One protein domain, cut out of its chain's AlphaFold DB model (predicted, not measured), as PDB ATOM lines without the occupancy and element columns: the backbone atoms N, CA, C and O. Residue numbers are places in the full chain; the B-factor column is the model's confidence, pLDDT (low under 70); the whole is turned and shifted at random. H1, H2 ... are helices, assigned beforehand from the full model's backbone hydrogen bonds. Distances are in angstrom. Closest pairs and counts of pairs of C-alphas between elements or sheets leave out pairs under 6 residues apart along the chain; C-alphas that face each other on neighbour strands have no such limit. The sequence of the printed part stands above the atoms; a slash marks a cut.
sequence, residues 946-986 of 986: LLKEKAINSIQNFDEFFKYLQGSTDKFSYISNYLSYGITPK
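This is residues 946 to 986 of the 986 residues of the protein "RING-type domain-containing protein" of Plasmodium falciparum UGT5.1 (UniProt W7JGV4). Three short helices, H1, H2 and H3, are joined end to end round an open triangle, with corners between H1 and H2 and between H2 and H3, while H3 comes back near H1 to almost close the frame. The corner at residues 966 to 972 sticks out, and residues 981 to 986 form a tail after H3. The printed part has 41 residues with three named helices, in the order H1, H2, H3, and no named strand; the class is all helix. It is compact, with a radius of gyration of the C-alphas of 9.3 A, and rounded, spanning 22 by 20 by 20 A.

The longest helix by residues, H1, holds residues 946 to 956 and measures 15.5 A, beginning at C-alpha 946 (-38.486, 29.863, 38.138). H2 holds residues 958 to 967 and measures 14.4 A. H3 holds residues 971 to 980, measures 14.1 A and ends at C-alpha 980 (-25.839, 26.996, 33.002).

H1 and H2 only just touch, with 3 pairs of C-alphas within 8 A, and only at the corner; the closest C-alphas, those of Ser 954 and Phe 961, are 5.4 A apart. Their steep tilt is 67 degrees, opposite ways. H2 and H3 also only just touch, with 3 such pairs, and only at the corner; their closest C-alphas, those of Leu 965 and Lys 971, are 6.0 A apart. Their steep tilt is 47 degrees, opposite ways. H1 and H3 are close but not clearly touching, the closest C-alphas being those of Ala 951 and Tyr 978 at 6.4 A. Their tilt of 69 degrees, opposite ways, is only just steep. In H2 and H3 every O i to N i+4 pair is within hydrogen-bond range; in H1, 6 of 7 are.

The farthest C-alphas, those of Thr 969 and Lys 986, are 22.9 A apart. The printed part has no cut and ends at the chain's last residue; both links, H1 to H2 and H2 to H3, are tight. The mean pLDDT of the printed part is 72.4, with residue 951, residues 954 to 960 and residues 982 to 986 under 70.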
ATOM      1  N   LEU A 946     -37.917  28.590  38.599       75.19
ATOM      2  CA  LEU A 946     -38.486  29.863  38.138       75.19
ATOM      3  C   LEU A 946     -37.510  30.663  37.258       75.19
ATOM      4  O   LEU A 946     -37.922  31.268  36.271       75.19
ATOM      5  N   LEU A 947     -36.211  30.657  37.580       72.69
ATOM      6  CA  LEU A 947     -35.173  31.270  36.742       72.69
ATOM      7  C   LEU A 947     -35.009  30.531  35.404       72.69
ATOM      8  O   LEU A 947     -34.924  31.176  34.362       72.69
ATOM      9  N   LYS A 948     -35.038  29.191  35.417       73.50
ATOM     10  CA  LYS A 948     -35.009  28.364  34.201       73.50
ATOM     11  C   LYS A 948     -36.266  28.549  33.338       73.50
ATOM     12  O   LYS A 948     -36.143  28.637  32.124       73.50
ATOM     13  N   GLU A 949     -37.448  28.646  33.937       74.62
ATOM     14  CA  GLU A 949     -38.720  28.894  33.244       74.62
ATOM     15  C   GLU A 949     -38.736  30.286  32.596       74.62
ATOM     16  O   GLU A 949     -39.013  30.401  31.404       74.62
ATOM     17  N   LYS A 950     -38.308  31.332  33.320       72.38
ATOM     18  CA  LYS A 950     -38.113  32.679  32.747       72.38
ATOM     19  C   LYS A 950     -37.152  32.668  31.553       72.38
ATOM     20  O   LYS A 950     -37.454  33.280  30.535       72.38
ATOM     21  N   ALA A 951     -36.034  31.950  31.667       68.00
ATOM     22  CA  ALA A 951     -35.026  31.834  30.613       68.00
ATOM     23  C   ALA A 951     -35.457  30.951  29.416       68.00
ATOM     24  O   ALA A 951     -34.888  31.068  28.333       68.00
ATOM     25  N   ILE A 952     -36.457  30.075  29.584       71.44
ATOM     26  CA  ILE A 952     -37.105  29.361  28.471       71.44
ATOM     27  C   ILE A 952     -38.069  30.305  27.744       71.44
ATOM     28  O   ILE A 952     -38.025  30.391  26.518       71.44
ATOM     29  N   ASN A 953     -38.898  31.042  28.487       71.12
ATOM     30  CA  ASN A 953     -39.900  31.942  27.914       71.12
ATOM     31  C   ASN A 953     -39.250  33.088  27.116       71.12
ATOM     32  O   ASN A 953     -39.688  33.382  26.005       71.12
ATOM     33  N   SER A 954     -38.155  33.675  27.609       63.38
ATOM     34  CA  SER A 954     -37.419  34.710  26.865       63.38
ATOM     35  C   SER A 954     -36.734  34.193  25.594       63.38
ATOM     36  O   SER A 954     -36.480  34.983  24.697       63.38
ATOM     37  N   ILE A 955     -36.475  32.885  25.461       61.88
ATOM     38  CA  ILE A 955     -35.986  32.280  24.207       61.88
ATOM     39  C   ILE A 955     -37.135  31.952  23.236       61.88
ATOM     40  O   ILE A 955     -36.897  31.819  22.040       61.88
ATOM     41  N   GLN A 956     -38.385  31.874  23.704       67.00
ATOM     42  CA  GLN A 956     -39.551  31.841  22.809       67.00
ATOM     43  C   GLN A 956     -39.808  33.232  22.199       67.00
ATOM     44  O   GLN A 956     -40.058  33.330  20.999       67.00
ATOM     45  N   ASN A 957     -39.629  34.300  22.984       68.81
ATOM     46  CA  ASN A 957     -39.630  35.690  22.515       68.81
ATOM     47  C   ASN A 957     -38.205  36.175  22.169       68.81
ATOM     48  O   ASN A 957     -37.621  36.974  22.902       68.81
ATOM     49  N   PHE A 958     -37.644  35.716  21.043       65.56
ATOM     50  CA  PHE A 958     -36.275  36.054  20.603       65.56
ATOM     51  C   PHE A 958     -35.922  37.555  20.707       65.56
ATOM     52  O   PHE A 958     -34.824  37.894  21.158       65.56
ATOM     53  N   ASP A 959     -36.849  38.453  20.358       69.38
ATOM     54  CA  ASP A 959     -36.640  39.905  20.440       69.38
ATOM     55  C   ASP A 959     -36.417  40.399  21.880       69.38
ATOM     56  O   ASP A 959     -35.593  41.287  22.113       69.38
ATOM     57  N   GLU A 960     -37.088  39.804  22.872       69.31
ATOM     58  CA  GLU A 960     -36.863  40.127  24.284       69.31
ATOM     59  C   GLU A 960     -35.491  39.632  24.750       69.31
ATOM     60  O   GLU A 960     -34.775  40.379  25.422       69.31
ATOM     61  N   PHE A 961     -35.076  38.421  24.355       73.69
ATOM     62  CA  PHE A 961     -33.732  37.919  24.664       73.69
ATOM     63  C   PHE A 961     -32.643  38.863  24.141       73.69
ATOM     64  O   PHE A 961     -31.755  39.241  24.909       73.69
ATOM     65  N   PHE A 962     -32.726  39.298  22.878       75.88
ATOM     66  CA  PHE A 962     -31.743  40.227  22.315       75.88
ATOM     67  C   PHE A 962     -31.819  41.625  22.940       75.88
ATOM     68  O   PHE A 962     -30.770  42.206  23.224       75.88
ATOM     69  N   LYS A 963     -33.016  42.137  23.252       77.75
ATOM     70  CA  LYS A 963     -33.209  43.421  23.951       77.75
ATOM     71  C   LYS A 963     -32.577  43.421  25.350       77.75
ATOM     72  O   LYS A 963     -31.841  44.351  25.689       77.75
ATOM     73  N   TYR A 964     -32.790  42.367  26.141       73.69
ATOM     74  CA  TYR A 964     -32.173  42.229  27.466       73.69
ATOM     75  C   TYR A 964     -30.668  41.929  27.394       73.69
ATOM     76  O   TYR A 964     -29.907  42.477  28.190       73.69
ATOM     77  N   LEU A 965     -30.209  41.145  26.411       79.62
ATOM     78  CA  LEU A 965     -28.780  40.941  26.155       79.62
ATOM     79  C   LEU A 965     -28.089  42.265  25.791       79.62
ATOM     80  O   LEU A 965     -27.013  42.565  26.310       79.62
ATOM     81  N   GLN A 966     -28.700  43.087  24.935       77.81
ATOM     82  CA  GLN A 966     -28.136  44.363  24.495       77.81
ATOM     83  C   GLN A 966     -28.005  45.372  25.645       77.81
ATOM     84  O   GLN A 966     -26.994  46.074  25.693       77.81
ATOM     85  N   GLY A 967     -28.968  45.385  26.577       76.31
ATOM     86  CA  GLY A 967     -28.934  46.184  27.810       76.31
ATOM     87  C   GLY A 967     -28.129  45.583  28.974       76.31
ATOM     88  O   GLY A 967     -27.969  46.246  29.996       76.31
ATOM     89  N   SER A 968     -27.620  44.349  28.857       81.31
ATOM     90  CA  SER A 968     -26.819  43.719  29.918       81.31
ATOM     91  C   SER A 968     -25.389  44.278  29.975       81.31
ATOM     92  O   SER A 968     -24.739  44.469  28.945       81.31
ATOM     93  N   THR A 969     -24.893  44.526  31.192       75.56
ATOM     94  CA  THR A 969     -23.542  45.060  31.446       75.56
ATOM     95  C   THR A 969     -22.440  44.053  31.122       75.56
ATOM     96  O   THR A 969     -21.422  44.428  30.549       75.56
ATOM     97  N   ASP A 970     -22.663  42.772  31.426       82.50
ATOM     98  CA  ASP A 970     -21.827  41.657  30.977       82.50
ATOM     99  C   ASP A 970     -22.668  40.642  30.189       82.50
ATOM    100  O   ASP A 970     -23.391  39.803  30.738       82.50
ATOM    101  N   LYS A 971     -22.512  40.713  28.866       81.75
ATOM    102  CA  LYS A 971     -23.169  39.852  27.877       81.75
ATOM    103  C   LYS A 971     -22.690  38.402  27.955       81.75
ATOM    104  O   LYS A 971     -23.467  37.493  27.668       81.75
ATOM    105  N   PHE A 972     -21.441  38.169  28.364       79.19
ATOM    106  CA  PHE A 972     -20.903  36.821  28.526       79.19
ATOM    107  C   PHE A 972     -21.458  36.166  29.792       79.19
ATOM    108  O   PHE A 972     -21.935  35.035  29.717       79.19
ATOM    109  N   SER A 973     -21.498  36.880  30.922       78.69
ATOM    110  CA  SER A 973     -22.193  36.408  32.131       78.69
ATOM    111  C   SER A 973     -23.680  36.156  31.863       78.69
ATOM    112  O   SER A 973     -24.199  35.104  32.247       78.69
ATOM    113  N   TYR A 974     -24.366  37.040  31.127       78.50
ATOM    114  CA  TYR A 974     -25.767  36.831  30.743       78.50
ATOM    115  C   TYR A 974     -25.960  35.518  29.959       78.50
ATOM    116  O   TYR A 974     -26.723  34.654  30.391       78.50
ATOM    117  N   ILE A 975     -25.211  35.305  28.869       76.19
ATOM    118  CA  ILE A 975     -25.284  34.072  28.059       76.19
ATOM    119  C   ILE A 975     -24.864  32.833  28.871       76.19
ATOM    120  O   ILE A 975     -25.527  31.795  28.809       76.19
ATOM    121  N   SER A 976     -23.800  32.939  29.671       78.00
ATOM    122  CA  SER A 976     -23.293  31.860  30.528       78.00
ATOM    123  C   SER A 976     -24.347  31.382  31.532       78.00
ATOM    124  O   SER A 976     -24.533  30.176  31.703       78.00
ATOM    125  N   ASN A 977     -25.123  32.299  32.125       75.19
ATOM    126  CA  ASN A 977     -26.222  31.939  33.019       75.19
ATOM    127  C   ASN A 977     -27.308  31.115  32.299       75.19
ATOM    128  O   ASN A 977     -27.704  30.069  32.815       75.19
ATOM    129  N   TYR A 978     -27.733  31.506  31.091       74.62
ATOM    130  CA  TYR A 978     -28.704  30.732  30.291       74.62
ATOM    131  C   TYR A 978     -28.188  29.322  29.956       74.62
ATOM    132  O   TYR A 978     -28.894  28.329  30.170       74.62
ATOM    133  N   LEU A 979     -26.925  29.219  29.526       74.62
ATOM    134  CA  LEU A 979     -26.265  27.937  29.266       74.62
ATOM    135  C   LEU A 979     -26.144  27.082  30.541       74.62
ATOM    136  O   LEU A 979     -26.327  25.867  30.477       74.62
ATOM    137  N   SER A 980     -25.918  27.696  31.709       73.75
ATOM    138  CA  SER A 980     -25.839  26.996  33.002       73.75
ATOM    139  C   SER A 980     -27.166  26.349  33.424       73.75
ATOM    140  O   SER A 980     -27.167  25.292  34.056       73.75
ATOM    141  N   TYR A 981     -28.304  26.919  33.004       70.62
ATOM    142  CA  TYR A 981     -29.621  26.300  33.170       70.62
ATOM    143  C   TYR A 981     -29.885  25.175  32.154       70.62
ATOM    144  O   TYR A 981     -30.928  24.518  32.226       70.62
ATOM    145  N   GLY A 982     -28.955  24.909  31.231       67.69
ATOM    146  CA  GLY A 982     -29.096  23.910  30.176       67.69
ATOM    147  C   GLY A 982     -30.098  24.330  29.102       67.69
ATOM    148  O   GLY A 982     -30.871  23.491  28.641       67.69
ATOM    149  N   ILE A 983     -30.135  25.624  28.767       67.19
ATOM    150  CA  ILE A 983     -30.973  26.179  27.702       67.19
ATOM    151  C   ILE A 983     -30.049  26.777  26.642       67.19
ATOM    152  O   ILE A 983     -29.242  27.657  26.934       67.19
ATOM    153  N   THR A 984     -30.172  26.301  25.409       63.50
ATOM    154  CA  THR A 984     -29.485  26.864  24.245       63.50
ATOM    155  C   THR A 984     -30.497  27.633  23.396       63.50
ATOM    156  O   THR A 984     -31.503  27.022  23.017       63.50
ATOM    157  N   PRO A 985     -30.265  28.915  23.050       57.47
ATOM    158  CA  PRO A 985     -30.983  29.522  21.932       57.47
ATOM    159  C   PRO A 985     -30.705  28.714  20.650       57.47
ATOM    160  O   PRO A 985     -29.668  28.049  20.546       57.47
ATOM    161  N   LYS A 986     -31.660  28.725  19.718       52.38
ATOM    162  CA  LYS A 986     -31.554  28.070  18.406       52.38
ATOM    163  C   LYS A 986     -31.125  29.055  17.328       52.38
ATOM    164  O   LYS A 986     -31.486  30.240  17.477       52.38
TER     165      LYS A 986